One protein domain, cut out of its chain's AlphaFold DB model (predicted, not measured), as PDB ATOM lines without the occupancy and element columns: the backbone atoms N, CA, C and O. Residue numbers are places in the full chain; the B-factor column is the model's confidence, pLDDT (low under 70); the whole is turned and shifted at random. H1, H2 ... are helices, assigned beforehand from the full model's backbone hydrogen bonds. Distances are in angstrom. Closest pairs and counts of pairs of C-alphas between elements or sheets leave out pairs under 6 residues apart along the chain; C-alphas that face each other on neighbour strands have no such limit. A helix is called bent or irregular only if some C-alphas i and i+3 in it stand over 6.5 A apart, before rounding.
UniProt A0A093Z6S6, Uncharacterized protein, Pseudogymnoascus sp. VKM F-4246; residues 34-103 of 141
ATOM      1  N   LEU A  34      16.881 -76.931 124.473       90.50
ATOM      2  CA  LEU A  34      16.918 -75.492 124.202       90.50
ATOM      3  C   LEU A  34      16.242 -75.136 122.877       90.50
ATOM      4  O   LEU A  34      15.414 -74.232 122.846       90.50
ATOM      5  N   ILE A  35      16.569 -75.847 121.795       91.25
ATOM      6  CA  ILE A  35      15.975 -75.597 120.473       91.25
ATOM      7  C   ILE A  35      14.467 -75.848 120.518       91.25
ATOM      8  O   ILE A  35      13.697 -75.010 120.059       91.25
ATOM      9  N   LEU A  36      14.040 -76.967 121.108       87.38
ATOM     10  CA  LEU A  36      12.621 -77.277 121.267       87.38
ATOM     11  C   LEU A  36      11.917 -76.223 122.124       87.38
ATOM     12  O   LEU A  36      10.881 -75.715 121.712       87.38
ATOM     13  N   GLY A  37      12.503 -75.835 123.258       88.25
ATOM     14  CA  GLY A  37      11.952 -74.792 124.121       88.25
ATOM     15  C   GLY A  37      11.793 -73.455 123.395       88.25
ATOM     16  O   GLY A  37      10.732 -72.837 123.475       88.25
ATOM     17  N   LEU A  38      12.800 -73.036 122.625       91.81
ATOM     18  CA  LEU A  38      12.735 -71.818 121.814       91.81
ATOM     19  C   LEU A  38      11.656 -71.903 120.733       91.81
ATOM     20  O   LEU A  38      10.906 -70.944 120.556       91.81
ATOM     21  N   LEU A  39      11.538 -73.036 120.036       89.75
ATOM     22  CA  LEU A  39      10.493 -73.243 119.032       89.75
ATOM     23  C   LEU A  39       9.095 -73.205 119.660       89.75
ATOM     24  O   LEU A  39       8.201 -72.575 119.100       89.75
ATOM     25  N   THR A  40       8.908 -73.805 120.839       86.38
ATOM     26  CA  THR A  40       7.630 -73.770 121.561       86.38
ATOM     27  C   THR A  40       7.261 -72.351 121.984       86.38
ATOM     28  O   THR A  40       6.140 -71.918 121.728       86.38
ATOM     29  N   VAL A  41       8.194 -71.602 122.582       90.44
ATOM     30  CA  VAL A  41       7.951 -70.206 122.987       90.44
ATOM     31  C   VAL A  41       7.673 -69.324 121.771       90.44
ATOM     32  O   VAL A  41       6.747 -68.518 121.802       90.44
ATOM     33  N   SER A  42       8.421 -69.508 120.681       89.75
ATOM     34  CA  SER A  42       8.219 -68.748 119.441       89.75
ATOM     35  C   SER A  42       6.861 -69.053 118.814       89.75
ATOM     36  O   SER A  42       6.148 -68.136 118.416       89.75
ATOM     37  N   GLY A  43       6.469 -70.329 118.772       83.44
ATOM     38  CA  GLY A  43       5.156 -70.751 118.291       83.44
ATOM     39  C   GLY A  43       4.023 -70.170 119.134       83.44
ATOM     40  O   GLY A  43       3.076 -69.623 118.571       83.44
ATOM     41  N   ALA A  44       4.144 -70.219 120.465       84.19
ATOM     42  CA  ALA A  44       3.173 -69.622 121.377       84.19
ATOM     43  C   ALA A  44       3.057 -68.107 121.158       84.19
ATOM     44  O   ALA A  44       1.952 -67.596 120.992       84.19
ATOM     45  N   TYR A  45       4.186 -67.397 121.084       88.25
ATOM     46  CA  TYR A  45       4.206 -65.960 120.811       88.25
ATOM     47  C   TYR A  45       3.517 -65.621 119.488       88.25
ATOM     48  O   TYR A  45       2.669 -64.733 119.456       88.25
ATOM     49  N   LEU A  46       3.833 -66.350 118.412       87.56
ATOM     50  CA  LEU A  46       3.242 -66.107 117.100       87.56
ATOM     51  C   LEU A  46       1.725 -66.340 117.108       87.56
ATOM     52  O   LEU A  46       0.998 -65.546 116.522       87.56
ATOM     53  N   HIS A  47       1.246 -67.366 117.821       81.25
ATOM     54  CA  HIS A  47      -0.190 -67.601 118.002       81.25
ATOM     55  C   HIS A  47      -0.859 -66.428 118.719       81.25
ATOM     56  O   HIS A  47      -1.824 -65.878 118.201       81.25
ATOM     57  N   PHE A  48      -0.333 -65.998 119.872       82.50
ATOM     58  CA  PHE A  48      -0.909 -64.876 120.621       82.50
ATOM     59  C   PHE A  48      -0.855 -63.557 119.846       82.50
ATOM     60  O   PHE A  48      -1.817 -62.792 119.881       82.50
ATOM     61  N   TYR A  49       0.241 -63.307 119.128       87.62
ATOM     62  CA  TYR A  49       0.389 -62.138 118.270       87.62
ATOM     63  C   TYR A  49      -0.627 -62.155 117.125       87.62
ATOM     64  O   TYR A  49      -1.335 -61.180 116.912       87.62
ATOM     65  N   GLN A  50      -0.767 -63.278 116.421       85.25
ATOM     66  CA  GLN A  50      -1.738 -63.397 115.336       85.25
ATOM     67  C   GLN A  50      -3.182 -63.291 115.848       85.25
ATOM     68  O   GLN A  50      -4.033 -62.682 115.202       85.25
ATOM     69  N   SER A  51      -3.468 -63.846 117.029       80.12
ATOM     70  CA  SER A  51      -4.766 -63.695 117.689       80.12
ATOM     71  C   SER A  51      -5.079 -62.239 118.042       80.12
ATOM     72  O   SER A  51      -6.227 -61.824 117.888       80.12
ATOM     73  N   SER A  52      -4.091 -61.449 118.478       81.62
ATOM     74  CA  SER A  52      -4.312 -60.030 118.776       81.62
ATOM     75  C   SER A  52      -4.445 -59.176 117.515       81.62
ATOM     76  O   SER A  52      -5.273 -58.273 117.496       81.62
ATOM     77  N   THR A  53      -3.706 -59.474 116.442       87.44
ATOM     78  CA  THR A  53      -3.803 -58.713 115.185       87.44
ATOM     79  C   THR A  53      -5.066 -59.012 114.387       87.44
ATOM     80  O   THR A  53      -5.527 -58.157 113.640       87.44
ATOM     81  N   ASN A  54      -5.628 -60.214 114.528       82.38
ATOM     82  CA  ASN A  54      -6.813 -60.635 113.777       82.38
ATOM     83  C   ASN A  54      -8.139 -60.298 114.490       82.38
ATOM     84  O   ASN A  54      -9.184 -60.778 114.061       82.38
ATOM     85  N   GLY A  55      -8.113 -59.529 115.587       81.69
ATOM     86  CA  GLY A  55      -9.322 -59.123 116.321       81.69
ATOM     87  C   GLY A  55     -10.024 -60.262 117.076       81.69
ATOM     88  O   GLY A  55     -11.183 -60.122 117.475       81.69
ATOM     89  N   LEU A  56      -9.344 -61.397 117.304       80.75
ATOM     90  CA  LEU A  56      -9.937 -62.563 117.972       80.75
ATOM     91  C   LEU A  56     -10.363 -62.223 119.403       80.75
ATOM     92  O   LEU A  56     -11.459 -62.579 119.824       80.75
ATOM     93  N   PHE A  57      -9.502 -61.539 120.159       81.25
ATOM     94  CA  PHE A  57      -9.784 -61.212 121.559       81.25
ATOM     95  C   PHE A  57     -10.901 -60.178 121.720       81.25
ATOM     96  O   PHE A  57     -11.658 -60.262 122.683       81.25
ATOM     97  N   GLU A  58     -11.033 -59.253 120.772       83.19
ATOM     98  CA  GLU A  58     -12.122 -58.272 120.740       83.19
ATOM     99  C   GLU A  58     -13.451 -58.979 120.466       83.19
ATOM    100  O   GLU A  58     -14.368 -58.895 121.279       83.19
ATOM    101  N   THR A  59     -13.494 -59.803 119.414       82.00
ATOM    102  CA  THR A  59     -14.658 -60.636 119.075       82.00
ATOM    103  C   THR A  59     -15.071 -61.542 120.241       82.00
ATOM    104  O   THR A  59     -16.245 -61.618 120.594       82.00
ATOM    105  N   LEU A  60     -14.119 -62.219 120.893       78.62
ATOM    106  CA  LEU A  60     -14.415 -63.059 122.059       78.62
ATOM    107  C   LEU A  60     -14.950 -62.242 123.237       78.62
ATOM    108  O   LEU A  60     -15.883 -62.688 123.899       78.62
ATOM    109  N   GLY A  61     -14.386 -61.060 123.494       79.31
ATOM    110  CA  GLY A  61     -14.871 -60.153 124.531       79.31
ATOM    111  C   GLY A  61     -16.323 -59.743 124.294       79.31
ATOM    112  O   GLY A  61     -17.140 -59.832 125.209       79.31
ATOM    113  N   GLU A  62     -16.664 -59.379 123.059       81.38
ATOM    114  CA  GLU A  62     -18.037 -59.061 122.659       81.38
ATOM    115  C   GLU A  62     -18.975 -60.264 122.825       81.38
ATOM    116  O   GLU A  62     -20.059 -60.125 123.391       81.38
ATOM    117  N   LEU A  63     -18.545 -61.462 122.417       77.38
ATOM    118  CA  LEU A  63     -19.340 -62.683 122.564       77.38
ATOM    119  C   LEU A  63     -19.550 -63.092 124.029       77.38
ATOM    120  O   LEU A  63     -20.596 -63.644 124.351       77.38
ATOM    121  N   VAL A  64     -18.588 -62.839 124.921       78.31
ATOM    122  CA  VAL A  64     -18.754 -63.095 126.364       78.31
ATOM    123  C   VAL A  64     -19.783 -62.145 126.980       78.31
ATOM    124  O   VAL A  64     -20.539 -62.553 127.864       78.31
ATOM    125  N   GLN A  65     -19.803 -60.884 126.534       78.81
ATOM    126  CA  GLN A  65     -20.802 -59.899 126.967       78.81
ATOM    127  C   GLN A  65     -22.181 -60.182 126.366       78.81
ATOM    128  O   GLN A  65     -23.195 -59.861 126.985       78.81
ATOM    129  N   ALA A  66     -22.232 -60.796 125.185       72.31
ATOM    130  CA  ALA A  66     -23.474 -61.281 124.615       72.31
ATOM    131  C   ALA A  66     -24.071 -62.389 125.500       72.31
ATOM    132  O   ALA A  66     -23.372 -63.231 126.063       72.31
ATOM    133  N   ASP A  67     -25.397 -62.402 125.627       66.44
ATOM    134  CA  ASP A  67     -26.094 -63.451 126.380       66.44
ATOM    135  C   ASP A  67     -26.339 -64.712 125.540       66.44
ATOM    136  O   ASP A  67     -26.646 -65.767 126.092       66.44
ATOM    137  N   ARG A  68     -26.177 -64.629 124.213       68.88
ATOM    138  CA  ARG A  68     -26.497 -65.703 123.263       68.88
ATOM    139  C   ARG A  68     -25.375 -65.940 122.267       68.88
ATOM    140  O   ARG A  68     -24.662 -65.008 121.897       68.88
ATOM    141  N   PHE A  69     -25.277 -67.174 121.774       66.62
ATOM    142  CA  PHE A  69     -24.414 -67.460 120.635       66.62
ATOM    143  C   PHE A  69     -24.891 -66.690 119.390       66.62
ATOM    144  O   PHE A  69     -26.095 -66.554 119.168       66.62
ATOM    145  N   PRO A  70     -23.968 -66.224 118.531       62.53
ATOM    146  CA  PRO A  70     -24.325 -65.440 117.348       62.53
ATOM    147  C   PRO A  70     -25.202 -66.206 116.344       62.53
ATOM    148  O   PRO A  70     -25.939 -65.584 115.585       62.53
ATOM    149  N   VAL A  71     -25.154 -67.544 116.350       61.84
ATOM    150  CA  VAL A  71     -25.884 -68.392 115.388       61.84
ATOM    151  C   VAL A  71     -26.925 -69.303 116.054       61.84
ATOM    152  O   VAL A  71     -27.883 -69.724 115.411       61.84
ATOM    153  N   SER A  72     -26.809 -69.575 117.359       60.59
ATOM    154  CA  SER A  72     -27.828 -70.311 118.113       60.59
ATOM    155  C   SER A  72     -28.397 -69.425 119.220       60.59
ATOM    156  O   SER A  72     -27.669 -68.838 120.008       60.59
ATOM    157  N   ASN A  73     -29.722 -69.340 119.339       62.97
ATOM    158  CA  ASN A  73     -30.380 -68.576 120.412       62.97
ATOM    159  C   ASN A  73     -30.184 -69.189 121.821       62.97
ATOM    160  O   ASN A  73     -30.957 -68.891 122.730       62.97
ATOM    161  N   GLY A  74     -29.201 -70.077 122.006       64.69
ATOM    162  CA  GLY A  74     -28.878 -70.689 123.288       64.69
ATOM    163  C   GLY A  74     -28.122 -69.718 124.190       64.69
ATOM    164  O   GLY A  74     -27.217 -69.022 123.733       64.69
ATOM    165  N   GLU A  75     -28.499 -69.681 125.466       69.00
ATOM    166  CA  GLU A  75     -27.813 -68.874 126.474       69.00
ATOM    167  C   GLU A  75     -26.443 -69.455 126.840       69.00
ATOM    168  O   GLU A  75     -26.253 -70.676 126.909       69.00
ATOM    169  N   PHE A  76     -25.486 -68.572 127.130       70.44
ATOM    170  CA  PHE A  76     -24.190 -68.979 127.660       70.44
ATOM    171  C   PHE A  76     -24.316 -69.505 129.089       70.44
ATOM    172  O   PHE A  76     -24.788 -68.818 129.998       70.44
ATOM    173  N   LYS A  77     -23.793 -70.710 129.335       74.81
ATOM    174  CA  LYS A  77     -23.592 -71.188 130.703       74.81
ATOM    175  C   LYS A  77     -22.465 -70.373 131.346       74.81
ATOM    176  O   LYS A  77     -21.334 -70.431 130.884       74.81
ATOM    177  N   ARG A  78     -22.780 -69.624 132.409       75.69
ATOM    178  CA  ARG A  78     -21.819 -68.761 133.136       75.69
ATOM    179  C   ARG A  78     -21.380 -69.306 134.495       75.69
ATOM    180  O   ARG A  78     -20.433 -68.811 135.093       75.69
ATOM    181  N   VAL A  79     -22.078 -70.324 134.994       81.50
ATOM    182  CA  VAL A  79     -21.769 -70.989 136.265       81.50
ATOM    183  C   VAL A  79     -21.476 -72.450 135.965       81.50
ATOM    184  O   VAL A  79     -22.372 -73.207 135.584       81.50
ATOM    185  N   PHE A  80     -20.210 -72.842 136.098       82.12
ATOM    186  CA  PHE A  80     -19.750 -74.208 135.838       82.12
ATOM    187  C   PHE A  80     -19.528 -74.964 137.137       82.12
ATOM    188  O   PHE A  80     -20.006 -76.086 137.289       82.12
ATOM    189  N   THR A  81     -18.815 -74.330 138.062       85.00
ATOM    190  CA  THR A  81     -18.341 -74.926 139.313       85.00
ATOM    191  C   THR A  81     -18.888 -74.219 140.550       85.00
ATOM    192  O   THR A  81     -18.865 -74.792 141.635       85.00
ATOM    193  N   GLY A  82     -19.380 -72.980 140.407       83.56
ATOM    194  CA  GLY A  82     -19.798 -72.119 141.517       83.56
ATOM    195  C   GLY A  82     -18.646 -71.320 142.139       83.56
ATOM    196  O   GLY A  82     -18.879 -70.452 142.983       83.56
ATOM    197  N   ILE A  83     -17.402 -71.564 141.716       89.31
ATOM    198  CA  ILE A  83     -16.217 -70.833 142.168       89.31
ATOM    199  C   ILE A  83     -15.992 -69.657 141.215       89.31
ATOM    200  O   ILE A  83     -15.482 -69.840 140.111       89.31
ATOM    201  N   LYS A  84     -16.338 -68.434 141.647       81.81
ATOM    202  CA  LYS A  84     -16.325 -67.225 140.794       81.81
ATOM    203  C   LYS A  84     -15.047 -67.042 139.956       81.81
ATOM    204  O   LYS A  84     -15.189 -66.840 138.757       81.81
ATOM    205  N   PRO A  85     -13.818 -67.129 140.508       83.88
ATOM    206  CA  PRO A  85     -12.609 -66.976 139.696       83.88
ATOM    207  C   PRO A  85     -12.496 -68.011 138.576       83.88
ATOM    208  O   PRO A  85     -12.108 -67.673 137.465       83.88
ATOM    209  N   LEU A  86     -12.857 -69.264 138.858       82.06
ATOM    210  CA  LEU A  86     -12.776 -70.352 137.889       82.06
ATOM    211  C   LEU A  86     -13.862 -70.214 136.818       82.06
ATOM    212  O   LEU A  86     -13.588 -70.358 135.630       82.06
ATOM    213  N   ASP A  87     -15.073 -69.862 137.241       83.62
ATOM    214  CA  ASP A  87     -16.210 -69.659 136.351       83.62
ATOM    215  C   ASP A  87     -15.995 -68.463 135.406       83.62
ATOM    216  O   ASP A  87     -16.435 -68.529 134.260       83.62
ATOM    217  N   ILE A  88     -15.250 -67.423 135.812       81.75
ATOM    218  CA  ILE A  88     -14.840 -66.319 134.919       81.75
ATOM    219  C   ILE A  88     -14.001 -66.848 133.751       81.75
ATOM    220  O   ILE A  88     -14.301 -66.561 132.592       81.75
ATOM    221  N   TYR A  89     -12.972 -67.654 134.030       81.88
ATOM    222  CA  TYR A  89     -12.130 -68.211 132.969       81.88
ATOM    223  C   TYR A  89     -12.906 -69.182 132.077       81.88
ATOM    224  O   TYR A  89     -12.810 -69.099 130.855       81.88
ATOM    225  N   LEU A  90     -13.710 -70.071 132.666       80.50
ATOM    226  CA  LEU A  90     -14.513 -71.041 131.914       80.50
ATOM    227  C   LEU A  90     -15.570 -70.363 131.030       80.50
ATOM    228  O   LEU A  90     -15.799 -70.791 129.897       80.50
ATOM    229  N   THR A  91     -16.156 -69.262 131.502       82.88
ATOM    230  CA  THR A  91     -17.097 -68.464 130.708       82.88
ATOM    231  C   THR A  91     -16.416 -67.887 129.470       82.88
ATOM    232  O   THR A  91     -16.980 -67.990 128.386       82.88
ATOM    233  N   ASN A  92     -15.175 -67.397 129.576       79.38
ATOM    234  CA  ASN A  92     -14.426 -66.875 128.423       79.38
ATOM    235  C   ASN A  92     -14.118 -67.940 127.358       79.38
ATOM    236  O   ASN A  92     -14.054 -67.631 126.170       79.38
ATOM    237  N   PHE A  93     -13.959 -69.204 127.758       80.94
ATOM    238  CA  PHE A  93     -13.731 -70.310 126.822       80.94
ATOM    239  C   PHE A  93     -14.999 -70.776 126.102       80.94
ATOM    240  O   PHE A  93     -14.919 -71.370 125.028       80.94
ATOM    241  N   THR A  94     -16.171 -70.507 126.671       80.12
ATOM    242  CA  THR A  94     -17.451 -70.979 126.131       80.12
ATOM    243  C   THR A  94     -17.753 -70.438 124.728       80.12
ATOM    244  O   THR A  94     -18.051 -71.252 123.851       80.12
ATOM    245  N   PRO A  95     -17.640 -69.124 124.444       79.00
ATOM    246  CA  PRO A  95     -17.832 -68.618 123.087       79.00
ATOM    247  C   PRO A  95     -16.745 -69.083 122.121       79.00
ATOM    248  O   PRO A  95     -17.058 -69.380 120.972       79.00
ATOM    249  N   PHE A  96     -15.501 -69.229 122.584       79.44
ATOM    250  CA  PHE A  96     -14.404 -69.741 121.763       79.44
ATOM    251  C   PHE A  96     -14.678 -71.166 121.262       79.44
ATOM    252  O   PHE A  96     -14.677 -71.411 120.056       79.44
ATOM    253  N   PHE A  97     -14.965 -72.100 122.172       78.12
ATOM    254  CA  PHE A  97     -15.258 -73.480 121.784       78.12
ATOM    255  C   PHE A  97     -16.594 -73.603 121.063       78.12
ATOM    256  O   PHE A  97     -16.682 -74.343 120.092       78.12
ATOM    257  N   GLY A  98     -17.618 -72.859 121.486       76.31
ATOM    258  CA  GLY A  98     -18.915 -72.914 120.825       76.31
ATOM    259  C   GLY A  98     -18.882 -72.399 119.386       76.31
ATOM    260  O   GLY A  98     -19.598 -72.951 118.558       76.31
ATOM    261  N   ALA A  99     -18.024 -71.422 119.065       75.88
ATOM    262  CA  ALA A  99     -17.755 -71.019 117.684       75.88
ATOM    263  C   ALA A  99     -16.979 -72.102 116.914       75.88
ATOM    264  O   ALA A  99     -17.363 -72.460 115.805       75.88
ATOM    265  N   LEU A 100     -15.934 -72.682 117.518       75.62
ATOM    266  CA  LEU A 100     -15.118 -73.734 116.892       75.62
ATOM    267  C   LEU A 100     -15.888 -75.023 116.584       75.62
ATOM    268  O   LEU A 100     -15.569 -75.716 115.622       75.62
ATOM    269  N   THR A 101     -16.875 -75.366 117.409       73.06
ATOM    270  CA  THR A 101     -17.684 -76.581 117.251       73.06
ATOM    271  C   THR A 101     -19.059 -76.302 116.655       73.06
ATOM    272  O   THR A 101     -19.929 -77.174 116.704       73.06
ATOM    273  N   HIS A 102     -19.304 -75.090 116.153       72.81
ATOM    274  CA  HIS A 102     -20.600 -74.743 115.591       72.81
ATOM    275  C   HIS A 102     -20.868 -75.526 114.300       72.81
ATOM    276  O   HIS A 102     -20.022 -75.599 113.410       72.81
ATOM    277  N   ALA A 103     -22.071 -76.090 114.177       61.53
ATOM    278  CA  ALA A 103     -22.493 -76.777 112.964       61.53
ATOM    279  C   ALA A 103     -22.796 -75.745 111.865       61.53
ATOM    280  O   ALA A 103     -23.795 -75.037 111.951       61.53
TER     281      ALA A 103
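This is residues 34 to 103 of the 141 residues of an uncharacterized protein of Pseudogymnoascus sp. VKM F-4246 (UniProt A0A093Z6S6). A long helical arm, H1, sticks out with residues 34 to 47 and 49 to 53 from a small head in which two helices, H2 and H3, cross at a steep tilt. A long unnamed stretch, residues 66 to 83, loops out at the end of the head away from H1 and leads from the end of H2 to the start of H3. The printed part has 70 residues, with three named helices in the order H1, H2, H3 and no named strand; the class is all helix, and 47 of the 70 residues are in the helices. The whole is loose, with a radius of gyration of the C-alphas of 15.1 A, and elongated, spanning 46 by 28 by 21 A along its three main axes, the arm making much of the length.

The printed part begins with H1, residues 34 to 53, which touches no helix. Residues 34 to 47 and 49 to 55 stand free, with no C-alpha 8 or more residues away along the chain within 10 A; of the second stretch, residues 49 to 53 belong to H1. H1 is near H2, residues 56 to 65, and the two are close but not clearly touching, with 1 pair of C-alphas within 8 A. Their closest C-alphas are those of Ser 51 and Phe 57, 6.8 A apart. The lines of H1 and H2 stand at a steep tilt of 59 degrees and run the same way, with 22.0 A from centre to centre. H2 and H3, residues 84 to 100, touch, with 9 pairs of C-alphas within 8 A. The closest C-alphas of the two are those of Val 64 and Asn 92, 6.1 A apart. H3 touches H2 with residues 91 to 96 alone. H2 and H3 run opposite ways at a steep tilt of 64 degrees, and their centres are 10.7 A apart. H3 has a kink of 27 degrees near residue 93; it is irregular, but only just, with C-alphas 92 and 95 at 6.6 A, and its line is a rough one. H1 and H3 are apart. In H1 and H2 every O i to N i+4 pair is within hydrogen-bond range, and in H3 10 of 13 are.

H1 runs from Leu 34 to Thr 53, the longest helix with 20 residues and 28.1 A from first to last C-alpha. It begins at C-alpha 34, at (16.918, -75.492, 124.202), and ends at C-alpha 53, at (-3.803, -58.713, 115.185). H2 runs from Leu 56 to Gln 65, 10 residues and 14.4 A from first to last C-alpha. H3 runs from Lys 84 to Leu 100, 17 residues and 24.8 A from first to last C-alpha, and its last C-alpha is at (-15.118, -73.734, 116.892).

The two C-alphas farthest apart are those of Leu 34 and Asn 73, 48.0 A, and the first and last printed C-alphas, those of Leu 34 and Ala 103, are 41.0 A apart. Without the stretches that stand free, the body has 49 residues, spans 29 by 28 by 18 A and has a radius of gyration of 10.7 A. The printed part, residues 34 to 103, has no cut. The link from H1 to H2 is tight, with 2 residues. The link from H2 to H3 is long, with 18 residues, 66 to 83, whose C-alphas lie 13 to 20 A from the mean of the C-alphas. The mean pLDDT of the printed part is 79.6, and the model's confidence is low, under 70, in residues 67 to 75 and in residue 103.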